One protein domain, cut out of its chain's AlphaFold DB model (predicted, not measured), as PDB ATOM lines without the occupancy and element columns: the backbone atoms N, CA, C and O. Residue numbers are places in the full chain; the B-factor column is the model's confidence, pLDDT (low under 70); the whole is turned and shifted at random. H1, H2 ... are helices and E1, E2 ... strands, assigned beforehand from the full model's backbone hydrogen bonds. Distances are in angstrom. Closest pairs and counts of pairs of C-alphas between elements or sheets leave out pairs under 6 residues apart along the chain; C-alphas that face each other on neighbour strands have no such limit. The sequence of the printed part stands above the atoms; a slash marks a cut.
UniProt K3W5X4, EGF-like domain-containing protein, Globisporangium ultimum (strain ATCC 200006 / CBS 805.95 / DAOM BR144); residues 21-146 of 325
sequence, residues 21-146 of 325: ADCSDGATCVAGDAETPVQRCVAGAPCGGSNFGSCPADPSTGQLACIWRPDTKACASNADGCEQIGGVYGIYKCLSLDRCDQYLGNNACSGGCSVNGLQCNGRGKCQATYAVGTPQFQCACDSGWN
ATOM      1  N   ALA A  21      44.700   2.841  38.564       90.31
ATOM      2  CA  ALA A  21      45.310   2.042  39.626       90.31
ATOM      3  C   ALA A  21      46.825   2.279  39.764       90.31
ATOM      4  O   ALA A  21      47.399   1.967  40.802       90.31
ATOM      5  N   ASP A  22      47.463   2.840  38.733       90.62
ATOM      6  CA  ASP A  22      48.887   3.193  38.757       90.62
ATOM      7  C   ASP A  22      49.133   4.555  39.432       90.62
ATOM      8  O   ASP A  22      50.280   4.963  39.633       90.62
ATOM      9  N   CYS A  23      48.061   5.284  39.758       87.12
ATOM     10  CA  CYS A  23      48.121   6.611  40.346       87.12
ATOM     11  C   CYS A  23      47.893   6.558  41.857       87.12
ATOM     12  O   CYS A  23      47.084   5.785  42.360       87.12
ATOM     13  N   SER A  24      48.616   7.411  42.585       86.25
ATOM     14  CA  SER A  24      48.389   7.620  44.017       86.25
ATOM     15  C   SER A  24      46.999   8.202  44.287       86.25
ATOM     16  O   SER A  24      46.388   8.807  43.402       86.25
ATOM     17  N   ASP A  25      46.523   8.066  45.526       82.94
ATOM     18  CA  ASP A  25      45.212   8.568  45.941       82.94
ATOM     19  C   ASP A  25      45.013  10.046  45.565       82.94
ATOM     20  O   ASP A  25      45.848  10.907  45.850       82.94
ATOM     21  N   GLY A  26      43.886  10.339  44.907       80.00
ATOM     22  CA  GLY A  26      43.542  11.686  44.441       80.00
ATOM     23  C   GLY A  26      44.176  12.102  43.106       80.00
ATOM     24  O   GLY A  26      43.915  13.215  42.640       80.00
ATOM     25  N   ALA A  27      44.962  11.232  42.464       87.31
ATOM     26  CA  ALA A  27      45.445  11.423  41.102       87.31
ATOM     27  C   ALA A  27      44.696  10.522  40.108       87.31
ATOM     28  O   ALA A  27      44.264   9.419  40.431       87.31
ATOM     29  N   THR A  28      44.544  11.004  38.875       91.06
ATOM     30  CA  THR A  28      43.871  10.276  37.792       91.06
ATOM     31  C   THR A  28      44.823  10.084  36.623       91.06
ATOM     32  O   THR A  28      45.596  10.983  36.294       91.06
ATOM     33  N   CYS A  29      44.760   8.920  35.980       92.00
ATOM     34  CA  CYS A  29      45.532   8.655  34.781       92.00
ATOM     35  C   CYS A  29      44.875   9.349  33.587       92.00
ATOM     36  O   CYS A  29      43.759   9.002  33.198       92.00
ATOM     37  N   VAL A  30      45.555  10.341  33.016       93.38
ATOM     38  CA  VAL A  30      45.038  11.120  31.887       93.38
ATOM     39  C   VAL A  30      45.963  10.951  30.693       93.38
ATOM     40  O   VAL A  30      47.187  11.021  30.817       93.38
ATOM     41  N   ALA A  31      45.350  10.719  29.535       92.06
ATOM     42  CA  ALA A  31      46.039  10.572  28.267       92.06
ATOM     43  C   ALA A  31      45.944  11.859  27.436       92.06
ATOM     44  O   ALA A  31      44.913  12.536  27.407       92.06
ATOM     45  N   GLY A  32      47.035  12.158  26.741       88.88
ATOM     46  CA  GLY A  32      47.065  13.028  25.579       88.88
ATOM     47  C   GLY A  32      46.328  12.407  24.400       88.88
ATOM     48  O   GLY A  32      45.599  11.416  24.515       88.88
ATOM     49  N   ASP A  33      46.500  13.009  23.237       88.12
ATOM     50  CA  ASP A  33      45.871  12.530  22.020       88.12
ATOM     51  C   ASP A  33      46.796  11.621  21.196       88.12
ATOM     52  O   ASP A  33      47.923  11.319  21.570       88.12
ATOM     53  N   ALA A  34      46.315  11.147  20.046       84.38
ATOM     54  CA  ALA A  34      47.048  10.155  19.260       84.38
ATOM     55  C   ALA A  34      48.385  10.657  18.672       84.38
ATOM     56  O   ALA A  34      49.206   9.834  18.288       84.38
ATOM     57  N   GLU A  35      48.605  11.977  18.568       83.38
ATOM     58  CA  GLU A  35      49.906  12.521  18.111       83.38
ATOM     59  C   GLU A  35      50.790  12.928  19.288       83.38
ATOM     60  O   GLU A  35      52.007  12.965  19.148       83.38
ATOM     61  N   THR A  36      50.195  13.165  20.458       83.69
ATOM     62  CA  THR A  36      50.898  13.350  21.726       83.69
ATOM     63  C   THR A  36      50.547  12.201  22.677       83.69
ATOM     64  O   THR A  36      49.792  12.414  23.629       83.69
ATOM     65  N   PRO A  37      51.059  10.969  22.433       84.56
ATOM     66  CA  PRO A  37      50.710   9.764  23.192       84.56
ATOM     67  C   PRO A  37      51.383   9.760  24.572       84.56
ATOM     68  O   PRO A  37      52.199   8.907  24.911       84.56
ATOM     69  N   VAL A  38      51.058  10.768  25.368       87.69
ATOM     70  CA  VAL A  38      51.551  11.002  26.715       87.69
ATOM     71  C   VAL A  38      50.478  10.496  27.661       87.69
ATOM     72  O   VAL A  38      49.330  10.913  27.554       87.69
ATOM     73  N   GLN A  39      50.816   9.620  28.598       90.75
ATOM     74  CA  GLN A  39      49.842   9.108  29.559       90.75
ATOM     75  C   GLN A  39      50.454   9.060  30.952       90.75
ATOM     76  O   GLN A  39      51.355   8.265  31.223       90.75
ATOM     77  N   ARG A  40      50.009   9.968  31.819       90.69
ATOM     78  CA  ARG A  40      50.628  10.222  33.124       90.69
ATOM     79  C   ARG A  40      49.567  10.571  34.164       90.69
ATOM     80  O   ARG A  40      48.483  11.053  33.831       90.69
ATOM     81  N   CYS A  41      49.888  10.327  35.430       89.12
ATOM     82  CA  CYS A  41      49.014  10.690  36.539       89.12
ATOM     83  C   CYS A  41      48.975  12.211  36.720       89.12
ATOM     84  O   CYS A  41      50.020  12.857  36.819       89.12
ATOM     85  N   VAL A  42      47.771  12.775  36.805       87.06
ATOM     86  CA  VAL A  42      47.545  14.193  37.100       87.06
ATOM     87  C   VAL A  42      46.779  14.343  38.404       87.06
ATOM     88  O   VAL A  42      45.870  13.566  38.695       87.06
ATOM     89  N   ALA A  43      47.134  15.359  39.185       83.19
ATOM     90  CA  ALA A  43      46.388  15.725  40.380       83.19
ATOM     91  C   ALA A  43      45.174  16.612  40.035       83.19
ATOM     92  O   ALA A  43      45.208  17.421  39.096       83.19
ATOM     93  N   GLY A  44      44.119  16.492  40.843       80.50
ATOM     94  CA  GLY A  44      42.886  17.268  40.706       80.50
ATOM     95  C   GLY A  44      41.912  16.699  39.671       80.50
ATOM     96  O   GLY A  44      42.031  15.549  39.254       80.50
ATOM     97  N   ALA A  45      40.927  17.510  39.272       87.25
ATOM     98  CA  ALA A  45      39.921  17.104  38.293       87.25
ATOM     99  C   ALA A  45      40.590  16.765  36.944       87.25
ATOM    100  O   ALA A  45      41.331  17.606  36.425       87.25
ATOM    101  N   PRO A  46      40.377  15.566  36.378       90.88
ATOM    102  CA  PRO A  46      40.998  15.165  35.122       90.88
ATOM    103  C   PRO A  46      40.328  15.840  33.925       90.88
ATOM    104  O   PRO A  46      39.114  16.032  33.900       90.88
ATOM    105  N   CYS A  47      41.116  16.145  32.897       91.94
ATOM    106  CA  CYS A  47      40.574  16.454  31.582       91.94
ATOM    107  C   CYS A  47      40.118  15.166  30.882       91.94
ATOM    108  O   CYS A  47      40.909  14.234  30.729       91.94
ATOM    109  N   GLY A  48      38.867  15.111  30.427       91.19
ATOM    110  CA  GLY A  48      38.358  13.958  29.686       91.19
ATOM    111  C   GLY A  48      36.837  13.852  29.680       91.19
ATOM    112  O   GLY A  48      36.176  14.141  30.680       91.19
ATOM    113  N   GLY A  49      36.275  13.397  28.558       90.81
ATOM    114  CA  GLY A  49      34.825  13.259  28.410       90.81
ATOM    115  C   GLY A  49      34.143  14.619  28.542       90.81
ATOM    116  O   GLY A  49      34.492  15.547  27.818       90.81
ATOM    117  N   SER A  50      33.231  14.770  29.497       91.19
ATOM    118  CA  SER A  50      32.574  16.043  29.803       91.19
ATOM    119  C   SER A  50      33.358  16.931  30.775       91.19
ATOM    120  O   SER A  50      32.953  18.057  31.048       91.19
ATOM    121  N   ASN A  51      34.493  16.459  31.295       90.25
ATOM    122  CA  ASN A  51      35.232  17.162  32.337       90.25
ATOM    123  C   ASN A  51      36.352  18.016  31.749       90.25
ATOM    124  O   ASN A  51      37.286  17.511  31.117       90.25
ATOM    125  N   PHE A  52      36.283  19.313  32.032       86.75
ATOM    126  CA  PHE A  52      37.421  20.207  31.912       86.75
ATOM    127  C   PHE A  52      38.338  20.040  33.131       86.75
ATOM    128  O   PHE A  52      37.863  20.013  34.267       86.75
ATOM    129  N   GLY A  53      39.653  19.956  32.920       86.69
ATOM    130  CA  GLY A  53      40.564  19.705  34.031       86.69
ATOM    131  C   GLY A  53      42.045  19.672  33.675       86.69
ATOM    132  O   GLY A  53      42.500  20.256  32.693       86.69
ATOM    133  N   SER A  54      42.806  18.995  34.529       86.25
ATOM    134  CA  SER A  54      44.248  18.811  34.430       86.25
ATOM    135  C   SER A  54      44.624  17.855  33.303       86.25
ATOM    136  O   SER A  54      44.017  16.798  33.131       86.25
ATOM    137  N   CYS A  55      45.699  18.204  32.606       88.50
ATOM    138  CA  CYS A  55      46.327  17.388  31.580       88.50
ATOM    139  C   CYS A  55      47.777  17.061  31.949       88.50
ATOM    140  O   CYS A  55      48.403  17.827  32.693       88.50
ATOM    141  N   PRO A  56      48.317  15.933  31.459       87.69
ATOM    142  CA  PRO A  56      49.696  15.561  31.713       87.69
ATOM    143  C   PRO A  56      50.652  16.538  31.027       87.69
ATOM    144  O   PRO A  56      50.297  17.214  30.057       87.69
ATOM    145  N   ALA A  57      51.875  16.598  31.544       80.00
ATOM    146  CA  ALA A  57      52.963  17.326  30.920       80.00
ATOM    147  C   ALA A  57      53.946  16.370  30.252       80.00
ATOM    148  O   ALA A  57      54.217  15.275  30.752       80.00
ATOM    149  N   ASP A  58      54.471  16.819  29.122       73.75
ATOM    150  CA  ASP A  58      55.520  16.174  28.357       73.75
ATOM    151  C   ASP A  58      56.781  17.050  28.391       73.75
ATOM    152  O   ASP A  58      56.688  18.268  28.235       73.75
ATOM    153  N   PRO A  59      57.975  16.474  28.596       66.56
ATOM    154  CA  PRO A  59      59.212  17.247  28.657       66.56
ATOM    155  C   PRO A  59      59.577  17.960  27.346       66.56
ATOM    156  O   PRO A  59      60.363  18.903  27.389       66.56
ATOM    157  N   SER A  60      59.034  17.540  26.199       68.06
ATOM    158  CA  SER A  60      59.356  18.127  24.890       68.06
ATOM    159  C   SER A  60      58.383  19.240  24.499       68.06
ATOM    160  O   SER A  60      58.786  20.227  23.891       68.06
ATOM    161  N   THR A  61      57.103  19.082  24.840       65.81
ATOM    162  CA  THR A  61      56.008  19.975  24.416       65.81
ATOM    163  C   THR A  61      55.361  20.760  25.563       65.81
ATOM    164  O   THR A  61      54.521  21.628  25.323       65.81
ATOM    165  N   GLY A  62      55.771  20.505  26.806       74.75
ATOM    166  CA  GLY A  62      55.221  21.133  28.004       74.75
ATOM    167  C   GLY A  62      53.901  20.506  28.459       74.75
ATOM    168  O   GLY A  62      53.574  19.364  28.135       74.75
ATOM    169  N   GLN A  63      53.137  21.242  29.267       80.50
ATOM    170  CA  GLN A  63      51.823  20.787  29.719       80.50
ATOM    171  C   GLN A  63      50.800  20.841  28.581       80.50
ATOM    172  O   GLN A  63      50.629  21.876  27.931       80.50
ATOM    173  N   LEU A  64      50.108  19.725  28.339       87.12
ATOM    174  CA  LEU A  64      49.023  19.693  27.363       87.12
ATOM    175  C   LEU A  64      47.859  20.571  27.858       87.12
ATOM    176  O   LEU A  64      47.602  20.680  29.056       87.12
ATOM    177  N   ALA A  65      47.139  21.196  26.933       86.69
ATOM    178  CA  ALA A  65      45.936  21.969  27.216       86.69
ATOM    179  C   ALA A  65      44.693  21.070  27.171       86.69
ATOM    180  O   ALA A  65      44.593  20.186  26.318       86.69
ATOM    181  N   CYS A  66      43.724  21.324  28.055       89.06
ATOM    182  CA  CYS A  66      42.436  20.635  28.034       89.06
ATOM    183  C   CYS A  66      41.471  21.351  27.085       89.06
ATOM    184  O   CYS A  66      41.013  22.458  27.368       89.06
ATOM    185  N   ILE A  67      41.161  20.731  25.950       88.31
ATOM    186  CA  ILE A  67      40.414  21.355  24.855       88.31
ATOM    187  C   ILE A  67      39.144  20.558  24.592       88.31
ATOM    188  O   ILE A  67      39.216  19.356  24.326       88.31
ATOM    189  N   TRP A  68      37.983  21.218  24.613       89.94
ATOM    190  CA  TRP A  68      36.753  20.597  24.126       89.94
ATOM    191  C   TRP A  68      36.762  20.555  22.606       89.94
ATOM    192  O   TRP A  68      37.083  21.550  21.945       89.94
ATOM    193  N   ARG A  69      36.373  19.410  22.050       87.56
ATOM    194  CA  ARG A  69      36.217  19.225  20.611       87.56
ATOM    195  C   ARG A  69      34.897  18.534  20.301       87.56
ATOM    196  O   ARG A  69      34.556  17.576  20.998       87.56
ATOM    197  N   PRO A  70      34.207  18.940  19.225       88.88
ATOM    198  CA  PRO A  70      33.024  18.231  18.772       88.88
ATOM    199  C   PRO A  70      33.406  16.805  18.361       88.88
ATOM    200  O   PRO A  70      34.389  16.592  17.647       88.88
ATOM    201  N   ASP A  71      32.625  15.827  18.807       89.69
ATOM    202  CA  ASP A  71      32.826  14.417  18.474       89.69
ATOM    203  C   ASP A  71      31.470  13.772  18.207       89.69
ATOM    204  O   ASP A  71      30.916  13.056  19.027       89.69
ATOM    205  N   THR A  72      30.909  14.035  17.030       84.56
ATOM    206  CA  THR A  72      29.571  13.546  16.662       84.56
ATOM    207  C   THR A  72      29.516  12.033  16.432       84.56
ATOM    208  O   THR A  72      28.454  11.504  16.118       84.56
ATOM    209  N   LYS A  73      30.661  11.335  16.488       87.88
ATOM    210  CA  LYS A  73      30.725   9.873  16.368       87.88
ATOM    211  C   LYS A  73      30.610   9.213  17.734       87.88
ATOM    212  O   LYS A  73      29.895   8.225  17.849       87.88
ATOM    213  N   ALA A  74      31.320   9.743  18.729       87.25
ATOM    214  CA  ALA A  74      31.281   9.237  20.096       87.25
ATOM    215  C   ALA A  74      30.165   9.875  20.939       87.25
ATOM    216  O   ALA A  74      29.714   9.259  21.897       87.25
ATOM    217  N   CYS A  75      29.703  11.076  20.576       90.50
ATOM    218  CA  CYS A  75      28.728  11.844  21.340       90.50
ATOM    219  C   CYS A  75      27.440  12.079  20.555       90.50
ATOM    220  O   CYS A  75      27.398  12.902  19.635       90.50
ATOM    221  N   ALA A  76      26.372  11.400  20.973       88.25
ATOM    222  CA  ALA A  76      25.009  11.697  20.540       88.25
ATOM    223  C   ALA A  76      24.234  12.500  21.601       88.25
ATOM    224  O   ALA A  76      23.315  13.244  21.257       88.25
ATOM    225  N   SER A  77      24.607  12.360  22.878       86.19
ATOM    226  CA  SER A  77      23.976  13.031  24.017       86.19
ATOM    227  C   SER A  77      24.966  13.264  25.169       86.19
ATOM    228  O   SER A  77      26.121  12.852  25.098       86.19
ATOM    229  N   ASN A  78      24.519  13.901  26.256       81.38
ATOM    230  CA  ASN A  78      25.321  14.062  27.477       81.38
ATOM    231  C   ASN A  78      25.470  12.761  28.294       81.38
ATOM    232  O   ASN A  78      26.404  12.641  29.086       81.38
ATOM    233  N   ALA A  79      24.586  11.777  28.091       82.25
ATOM    234  CA  ALA A  79      24.624  10.495  28.795       82.25
ATOM    235  C   ALA A  79      25.864   9.655  28.438       82.25
ATOM    236  O   ALA A  79      26.257   8.782  29.208       82.25
ATOM    237  N   ASP A  80      26.518   9.972  27.318       84.88
ATOM    238  CA  ASP A  80      27.705   9.280  26.808       84.88
ATOM    239  C   ASP A  80      29.019   9.817  27.418       84.88
ATOM    240  O   ASP A  80      30.112   9.515  26.939       84.88
ATOM    241  N   GLY A  81      28.934  10.640  28.473       89.44
ATOM    242  CA  GLY A  81      30.096  11.317  29.055       89.44
ATOM    243  C   GLY A  81      30.607  12.459  28.178       89.44
ATOM    244  O   GLY A  81      31.810  12.706  28.124       89.44
ATOM    245  N   CYS A  82      29.696  13.135  27.480       92.75
ATOM    246  CA  CYS A  82      29.989  14.232  26.565       92.75
ATOM    247  C   CYS A  82      29.433  15.559  27.083       92.75
ATOM    248  O   CYS A  82      28.424  15.596  27.784       92.75
ATOM    249  N   GLU A  83      30.074  16.654  26.688       91.44
ATOM    250  CA  GLU A  83      29.664  18.020  27.012       91.44
ATOM    251  C   GLU A  83      29.054  18.704  25.783       91.44
ATOM    252  O   GLU A  83      29.559  18.543  24.664       91.44
ATOM    253  N   GLN A  84      27.984  19.482  25.983       90.75
ATOM    254  CA  GLN A  84      27.334  20.239  24.913       90.75
ATOM    255  C   GLN A  84      27.732  21.716  24.959       90.75
ATOM    256  O   GLN A  84      27.382  22.435  25.890       90.75
ATOM    257  N   ILE A  85      28.377  22.209  23.900       86.06
ATOM    258  CA  ILE A  85      28.762  23.617  23.771       86.06
ATOM    259  C   ILE A  85      28.174  24.186  22.483       86.06
ATOM    260  O   ILE A  85      28.367  23.645  21.395       86.06
ATOM    261  N   GLY A  86      27.421  25.285  22.595       85.31
ATOM    262  CA  GLY A  86      26.818  25.946  21.430       85.31
ATOM    263  C   GLY A  86      25.857  25.051  20.635       85.31
ATOM    264  O   GLY A  86      25.731  25.211  19.426       85.31
ATOM    265  N   GLY A  87      25.212  24.083  21.297       86.62
ATOM    266  CA  GLY A  87      24.304  23.119  20.666       86.62
ATOM    267  C   GLY A  87      24.987  21.896  20.047       86.62
ATOM    268  O   GLY A  87      24.293  20.981  19.609       86.62
ATOM    269  N   VAL A  88      26.321  21.829  20.052       87.50
ATOM    270  CA  VAL A  88      27.099  20.706  19.512       87.50
ATOM    271  C   VAL A  88      27.648  19.862  20.661       87.50
ATOM    272  O   VAL A  88      28.110  20.416  21.654       87.50
ATOM    273  N   TYR A  89      27.597  18.532  20.538       91.44
ATOM    274  CA  TYR A  89      28.154  17.606  21.529       91.44
ATOM    275  C   TYR A  89      29.602  17.229  21.215       91.44
ATOM    276  O   TYR A  89      29.994  17.070  20.054       91.44
ATOM    277  N   GLY A  90      30.395  17.058  22.266       91.31
ATOM    278  CA  GLY A  90      31.808  16.745  22.149       91.31
ATOM    279  C   GLY A  90      32.446  16.334  23.464       91.31
ATOM    280  O   GLY A  90      31.769  16.175  24.478       91.31
ATOM    281  N   ILE A  91      33.764  16.169  23.433       91.75
ATOM    282  CA  ILE A  91      34.565  15.757  24.587       91.75
ATOM    283  C   ILE A  91      35.795  16.635  24.764       91.75
ATOM    284  O   ILE A  91      36.397  17.108  23.796       91.75
ATOM    285  N   TYR A  92      36.201  16.791  26.017       91.25
ATOM    286  CA  TYR A  92      37.490  17.326  26.407       91.25
ATOM    287  C   TYR A  92      38.593  16.292  26.176       91.25
ATOM    288  O   TYR A  92      38.455  15.115  26.516       91.25
ATOM    289  N   LYS A  93      39.694  16.747  25.582       91.75
ATOM    290  CA  LYS A  93      40.918  15.977  25.350       91.75
ATOM    291  C   LYS A  93      42.131  16.834  25.687       91.75
ATOM    292  O   LYS A  93      42.077  18.056  25.567       91.75
ATOM    293  N   CYS A  94      43.222  16.188  26.074       91.69
ATOM    294  CA  CYS A  94      44.507  16.849  26.257       91.69
ATOM    295  C   CYS A  94      45.251  16.931  24.921       91.69
ATOM    296  O   CYS A  94      45.461  15.905  24.277       91.69
ATOM    297  N   LEU A  95      45.638  18.138  24.504       89.94
ATOM    298  CA  LEU A  95      46.369  18.395  23.259       89.94
ATOM    299  C   LEU A  95      47.537  19.354  23.487       89.94
ATOM    300  O   LEU A  95      47.478  20.207  24.371       89.94
ATOM    301  N   SER A  96      48.571  19.276  22.648       88.75
ATOM    302  CA  SER A  96      49.590  20.330  22.601       88.75
ATOM    303  C   SER A  96      48.994  21.632  22.059       88.75
ATOM    304  O   SER A  96      47.994  21.622  21.331       88.75
ATOM    305  N   LEU A  97      49.615  22.769  22.390       87.50
ATOM    306  CA  LEU A  97      49.186  24.066  21.858       87.50
ATOM    307  C   LEU A  97      49.307  24.118  20.330       87.50
ATOM    308  O   LEU A  97      48.380  24.591  19.682       87.50
ATOM    309  N   ASP A  98      50.364  23.539  19.757       88.50
ATOM    310  CA  ASP A  98      50.544  23.482  18.302       88.50
ATOM    311  C   ASP A  98      49.405  22.729  17.619       88.50
ATOM    312  O   ASP A  98      48.865  23.159  16.598       88.50
ATOM    313  N   ARG A  99      48.995  21.596  18.196       89.19
ATOM    314  CA  ARG A  99      47.909  20.809  17.626       89.19
ATOM    315  C   ARG A  99      46.560  21.489  17.832       89.19
ATOM    316  O   ARG A  99      45.713  21.463  16.945       89.19
ATOM    317  N   CYS A 100      46.372  22.149  18.969       89.06
ATOM    318  CA  CYS A 100      45.221  23.009  19.210       89.06
ATOM    319  C   CYS A 100      45.110  24.119  18.145       89.06
ATOM    320  O   CYS A 100      44.037  24.315  17.570       89.06
ATOM    321  N   ASP A 101      46.225  24.763  17.795       90.31
ATOM    322  CA  ASP A 101      46.274  25.779  16.744       90.31
ATOM    323  C   ASP A 101      46.020  25.211  15.350       90.31
ATOM    324  O   ASP A 101      45.405  25.880  14.526       90.31
ATOM    325  N   GLN A 102      46.422  23.972  15.066       90.19
ATOM    326  CA  GLN A 102      46.048  23.308  13.813       90.19
ATOM    327  C   GLN A 102      44.537  23.064  13.719       90.19
ATOM    328  O   GLN A 102      43.968  23.138  12.630       90.19
ATOM    329  N   TYR A 103      43.878  22.788  14.848       86.19
ATOM    330  CA  TYR A 103      42.432  22.567  14.878       86.19
ATOM    331  C   TYR A 103      41.621  23.852  14.752       86.19
ATOM    332  O   TYR A 103      40.587  23.853  14.086       86.19
ATOM    333  N   LEU A 104      42.053  24.923  15.414       86.31
ATOM    334  CA  LEU A 104      41.286  26.168  15.509       86.31
ATOM    335  C   LEU A 104      41.795  27.269  14.570       86.31
ATOM    336  O   LEU A 104      41.066  28.213  14.270       86.31
ATOM    337  N   GLY A 105      43.018  27.126  14.065       87.44
ATOM    338  CA  GLY A 105      43.707  28.108  13.238       87.44
ATOM    339  C   GLY A 105      44.183  29.333  14.022       87.44
ATOM    340  O   GLY A 105      43.916  29.498  15.211       87.44
ATOM    341  N   ASN A 106      44.872  30.234  13.315       85.88
ATOM    342  CA  ASN A 106      45.200  31.595  13.766       85.88
ATOM    343  C   ASN A 106      45.935  31.703  15.115       85.88
ATOM    344  O   ASN A 106      45.782  32.712  15.802       85.88
ATOM    345  N   ASN A 107      46.714  30.691  15.507       89.81
ATOM    346  CA  ASN A 107      47.385  30.643  16.811       89.81
ATOM    347  C   ASN A 107      46.408  30.859  17.983       89.81
ATOM    348  O   ASN A 107      46.753  31.511  18.971       89.81
ATOM    349  N   ALA A 108      45.165  30.381  17.853       88.19
ATOM    350  CA  ALA A 108      44.110  30.628  18.833       88.19
ATOM    351  C   ALA A 108      44.524  30.211  20.252       88.19
ATOM    352  O   ALA A 108      44.216  30.909  21.218       88.19
ATOM    353  N   CYS A 109      45.252  29.105  20.375       89.44
ATOM    354  CA  CYS A 109      45.676  28.530  21.639       89.44
ATOM    355  C   CYS A 109      47.053  29.061  22.042       89.44
ATOM    356  O   CYS A 109      47.214  29.567  23.156       89.44
ATOM    357  N   SER A 110      48.051  29.001  21.152       89.38
ATOM    358  CA  SER A 110      49.404  29.465  21.492       89.38
ATOM    359  C   SER A 110      49.482  30.974  21.709       89.38
ATOM    360  O   SER A 110      50.158  31.402  22.638       89.38
ATOM    361  N   GLY A 111      48.743  31.792  20.957       89.88
ATOM    362  CA  GLY A 111      48.712  33.243  21.161       89.88
ATOM    363  C   GLY A 111      48.109  33.639  22.513       89.88
ATOM    364  O   GLY A 111      48.549  34.594  23.153       89.88
ATOM    365  N   GLY A 112      47.124  32.868  22.984       87.94
ATOM    366  CA  GLY A 112      46.456  33.082  24.267       87.94
ATOM    367  C   GLY A 112      47.198  32.500  25.470       87.94
ATOM    368  O   GLY A 112      46.981  32.959  26.590       87.94
ATOM    369  N   CYS A 113      48.089  31.531  25.268       90.25
ATOM    370  CA  CYS A 113      48.635  30.753  26.377       90.25
ATOM    371  C   CYS A 113      50.142  30.509  26.342       90.25
ATOM    372  O   CYS A 113      50.656  30.026  27.337       90.25
ATOM    373  N   SER A 114      50.868  30.793  25.263       88.81
ATOM    374  CA  SER A 114      52.308  30.518  25.177       88.81
ATOM    375  C   SER A 114      53.135  31.782  25.399       88.81
ATOM    376  O   SER A 114      52.850  32.833  24.825       88.81
ATOM    377  N   VAL A 115      54.185  31.673  26.213       84.75
ATOM    378  CA  VAL A 115      55.227  32.692  26.384       84.75
ATOM    379  C   VAL A 115      56.580  32.002  26.279       84.75
ATOM    380  O   VAL A 115      56.876  31.102  27.058       84.75
ATOM    381  N   ASN A 116      57.404  32.397  25.304       79.19
ATOM    382  CA  ASN A 116      58.727  31.801  25.054       79.19
ATOM    383  C   ASN A 116      58.712  30.259  24.937       79.19
ATOM    384  O   ASN A 116      59.639  29.590  25.384       79.19
ATOM    385  N   GLY A 117      57.647  29.689  24.360       74.75
ATOM    386  CA  GLY A 117      57.486  28.236  24.218       74.75
ATOM    387  C   GLY A 117      56.991  27.518  25.480       74.75
ATOM    388  O   GLY A 117      56.799  26.308  25.449       74.75
ATOM    389  N   LEU A 118      56.739  28.245  26.571       77.88
ATOM    390  CA  LEU A 118      56.158  27.718  27.803       77.88
ATOM    391  C   LEU A 118      54.688  28.124  27.908       77.88
ATOM    392  O   LEU A 118      54.336  29.300  27.798       77.88
ATOM    393  N   GLN A 119      53.821  27.153  28.181       83.50
ATOM    394  CA  GLN A 119      52.418  27.428  28.466       83.50
ATOM    395  C   GLN A 119      52.296  28.193  29.791       83.50
ATOM    396  O   GLN A 119      52.758  27.716  30.821       83.50
ATOM    397  N   CYS A 120      51.690  29.380  29.763       87.25
ATOM    398  CA  CYS A 120      51.420  30.238  30.914       87.25
ATOM    399  C   CYS A 120      52.666  30.476  31.780       87.25
ATOM    400  O   CYS A 120      52.615  30.331  32.998       87.25
ATOM    401  N   ASN A 121      53.809  30.745  31.128       84.69
ATOM    402  CA  ASN A 121      55.138  30.863  31.750       84.69
ATOM    403  C   ASN A 121      55.569  29.639  32.591       84.69
ATOM    404  O   ASN A 121      56.470  29.733  33.421       84.69
ATOM    405  N   GLY A 122      54.937  28.481  32.385       79.62
ATOM    406  CA  GLY A 122      55.125  27.278  33.197       79.62
ATOM    407  C   GLY A 122      54.519  27.377  34.600       79.62
ATOM    408  O   GLY A 122      54.916  26.612  35.474       79.62
ATOM    409  N   ARG A 123      53.615  28.338  34.834       80.62
ATOM    410  CA  ARG A 123      53.011  28.669  36.141       80.62
ATOM    411  C   ARG A 123      51.481  28.695  36.082       80.62
ATOM    412  O   ARG A 123      50.820  29.444  36.802       80.62
ATOM    413  N   GLY A 124      50.916  27.956  35.140       81.00
ATOM    414  CA  GLY A 124      49.481  27.885  34.960       81.00
ATOM    415  C   GLY A 124      49.090  26.957  33.829       81.00
ATOM    416  O   GLY A 124      49.925  26.415  33.104       81.00
ATOM    417  N   LYS A 125      47.781  26.807  33.662       82.50
ATOM    418  CA  LYS A 125      47.174  25.931  32.662       82.50
ATOM    419  C   LYS A 125      46.475  26.768  31.609       82.50
ATOM    420  O   LYS A 125      45.761  27.716  31.940       82.50
ATOM    421  N   CYS A 126      46.630  26.392  30.343       86.62
ATOM    422  CA  CYS A 126      45.833  26.997  29.285       86.62
ATOM    423  C   CYS A 126      44.388  26.503  29.380       86.62
ATOM    424  O   CYS A 126      44.130  25.301  29.290       86.62
ATOM    425  N   GLN A 127      43.453  27.431  29.556       83.00
ATOM    426  CA  GLN A 127      42.032  27.141  29.643       83.00
ATOM    427  C   GLN A 127      41.291  27.716  28.444       83.00
ATOM    428  O   GLN A 127      41.500  28.867  28.059       83.00
ATOM    429  N   ALA A 128      40.384  26.915  27.891       82.44
ATOM    430  CA  ALA A 128      39.410  27.373  26.918       82.44
ATOM    431  C   ALA A 128      38.164  27.888  27.647       82.44
ATOM    432  O   ALA A 128      37.575  27.189  28.470       82.44
ATOM    433  N   THR A 129      37.724  29.087  27.299       80.06
ATOM    434  CA  THR A 129      36.422  29.640  27.668       80.06
ATOM    435  C   THR A 129      35.582  29.770  26.412       80.06
ATOM    436  O   THR A 129      36.076  30.180  25.370       80.06
ATOM    437  N   TYR A 130      34.312  29.392  26.467       75.38
ATOM    438  CA  TYR A 130      33.468  29.367  25.276       75.38
ATOM    439  C   TYR A 130      32.512  30.553  25.317       75.38
ATOM    440  O   TYR A 130      31.497  30.520  26.007       75.38
ATOM    441  N   ALA A 131      32.836  31.606  24.568       67.94
ATOM    442  CA  ALA A 131      31.919  32.709  24.321       67.94
ATOM    443  C   ALA A 131      31.271  32.494  22.948       67.94
ATOM    444  O   ALA A 131      31.962  32.425  21.934       67.94
ATOM    445  N   VAL A 132      29.940  32.358  22.917       64.50
ATOM    446  CA  VAL A 132      29.125  32.319  21.682       64.50
ATOM    447  C   VAL A 132      29.677  31.401  20.571       64.50
ATOM    448  O   VAL A 132      29.746  31.775  19.405       64.50
ATOM    449  N   GLY A 133      30.083  30.180  20.934       67.06
ATOM    450  CA  GLY A 133      30.528  29.152  19.982       67.06
ATOM    451  C   GLY A 133      31.982  29.266  19.509       67.06
ATOM    452  O   GLY A 133      32.431  28.394  18.771       67.06
ATOM    453  N   THR A 134      32.735  30.277  19.957       72.31
ATOM    454  CA  THR A 134      34.180  30.380  19.697       72.31
ATOM    455  C   THR A 134      34.959  30.185  21.002       72.31
ATOM    456  O   THR A 134      34.710  30.919  21.964       72.31
ATOM    457  N   PRO A 135      35.896  29.222  21.081       79.56
ATOM    458  CA  PRO A 135      36.783  29.116  22.232       79.56
ATOM    459  C   PRO A 135      37.736  30.317  22.286       79.56
ATOM    460  O   PRO A 135      38.327  30.714  21.283       79.56
ATOM    461  N   GLN A 136      37.879  30.897  23.467       85.69
ATOM    462  CA  GLN A 136      38.864  31.906  23.831       85.69
ATOM    463  C   GLN A 136      39.831  31.287  24.829       85.69
ATOM    464  O   GLN A 136      39.405  30.637  25.783       85.69
ATOM    465  N   PHE A 137      41.124  31.494  24.620       87.62
ATOM    466  CA  PHE A 137      42.162  30.854  25.417       87.62
ATOM    467  C   PHE A 137      42.815  31.847  26.359       87.62
ATOM    468  O   PHE A 137      43.282  32.905  25.940       87.62
ATOM    469  N   GLN A 138      42.856  31.483  27.635       89.06
ATOM    470  CA  GLN A 138      43.491  32.275  28.675       89.06
ATOM    471  C   GLN A 138      44.197  31.375  29.680       89.06
ATOM    472  O   GLN A 138      43.844  30.209  29.859       89.06
ATOM    473  N   CYS A 139      45.192  31.932  30.352       90.06
ATOM    474  CA  CYS A 139      45.885  31.233  31.415       90.06
ATOM    475  C   CYS A 139      45.067  31.260  32.704       90.06
ATOM    476  O   CYS A 139      44.654  32.326  33.156       90.06
ATOM    477  N   ALA A 140      44.877  30.093  33.317       87.62
ATOM    478  CA  ALA A 140      44.560  30.007  34.734       87.62
ATOM    479  C   ALA A 140      45.844  29.735  35.500       87.62
ATOM    480  O   ALA A 140      46.449  28.671  35.351       87.62
ATOM    481  N   CYS A 141      46.256  30.726  36.276       86.62
ATOM    482  CA  CYS A 141      47.498  30.678  37.020       86.62
ATOM    483  C   CYS A 141      47.391  29.763  38.229       86.62
ATOM    484  O   CYS A 141      46.336  29.654  38.860       86.62
ATOM    485  N   ASP A 142      48.502  29.109  38.538       79.00
ATOM    486  CA  ASP A 142      48.630  28.381  39.786       79.00
ATOM    487  C   ASP A 142      48.639  29.371  40.966       79.00
ATOM    488  O   ASP A 142      48.947  30.554  40.802       79.00
ATOM    489  N   SER A 143      48.312  28.900  42.174       78.19
ATOM    490  CA  SER A 143      48.418  29.720  43.396       78.19
ATOM    491  C   SER A 143      49.809  30.362  43.515       78.19
ATOM    492  O   SER A 143      50.802  29.741  43.126       78.19
ATOM    493  N   GLY A 144      49.881  31.605  43.998       77.75
ATOM    494  CA  GLY A 144      51.109  32.402  43.956       77.75
ATOM    495  C   GLY A 144      51.268  33.269  42.712       77.75
ATOM    496  O   GLY A 144      52.089  34.185  42.733       77.75
ATOM    497  N   TRP A 145      50.491  33.041  41.643       85.12
ATOM    498  CA  TRP A 145      50.676  33.711  40.353       85.12
ATOM    499  C   TRP A 145      49.416  34.403  39.830       85.12
ATOM    500  O   TRP A 145      48.285  33.971  40.043       85.12
ATOM    501  N   ASN A 146      49.627  35.496  39.103       88.94
ATOM    502  CA  ASN A 146      48.593  36.272  38.432       88.94
ATOM    503  C   ASN A 146      49.142  36.906  37.139       88.94
ATOM    504  O   ASN A 146      50.322  36.782  36.804       88.94
TER     505      ASN A 146
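Overview. This is residues 21 to 146 of the 325 residues of the protein "EGF-like domain-containing protein" of Globisporangium ultimum (strain ATCC 200006 / CBS 805.95 / DAOM BR144) (UniProt K3W5X4). A small curved sheet, E3, E5 and E4, stands between two separate hairpins: the long hairpin E6 and E7, with E6 beside E3, and the short hairpin E1 and E2, at the end of E5. The short helix H1 packs over the sheet where E3 begins and E5 ends, H2 packs on E7, and much of the rest is loop, with residues 44 to 64 running between the hairpin E1 and E2 and the sheet. The printed part has 126 residues with two named helices and seven named strands, in the order E1 E2 E3 E4 E5 H1 H2 E6 E7, and under half of the residues, 55, are in these elements. The class is mixed, helices and strands, and the three sheets, E3 - E5 - E4, E1 - E2 and E6 - E7, are antiparallel. The whole is compact, with a radius of gyration of the C-alphas of 14.1 A, and rounded, spanning 39 by 38 by 28 A.

Along the chain. In the largest sheet, E3 is residues 65 to 70, 15.9 A long, E4 residues 83 to 85, and E5 residues 88 to 95, 19.8 A long. C-alpha 65 is at (45.936, 21.969, 27.216). E5 bends by 51 degrees at residue 92. H1 is residues 97 to 104, 10.4 A long, and H2 residues 110 to 113. E6, residues 124 to 131, measures 21.1 A, and E7, residues 134 to 141, measures 21.9 A, ending at C-alpha 141 (47.498, 30.678, 37.020). E1, residues 27 to 31, begins at C-alpha 27 (45.445, 11.423, 41.102), and E2 is residues 39 to 43.

Arrangement. E5 is the inner strand, with staggered pairing: its residues 90 to 95 pair with E3 and 88 to 90 with E4. N 67 and O 93 are within hydrogen-bond range at 2.9 A, as are N 83 and O 90 at 2.8 A. H1 is on this sheet at a height of 8.6 A, over E5, and runs along the strands at 13 degrees to E5 on the local plane. E3 and E6 have 9 pairs of C-alphas within 8 A, the closest those of Ala 65 and Cys 126, 5.4 A apart. In the hairpin E6 and E7, N 129 and O 136 are 2.7 A apart. The closest C-alphas of H2 and E7, Gly 112 and Phe 137, are 5.0 A apart. H1 and H2 only just touch, with 3 pairs of C-alphas within 8 A, the closest those of Leu 97 and Ser 110 at 5.4 A. In the hairpin E1 and E2, N 28 and O 42 are 2.9 A apart; E1 and E6 are apart. In H1 every O i to N i+4 pair is within hydrogen-bond range; H2 is too short for one.

Size, cuts and confidence. The two C-alphas farthest apart, those of Lys 73 and Gly 144, are 41.0 A apart. The printed part has no cut. The links E2 to E3, 21 residues, and E3 to E4, 12 residues, are long. The mean pLDDT of the printed part is 85.5; residues 59 to 61 and 131 to 133 are under 70.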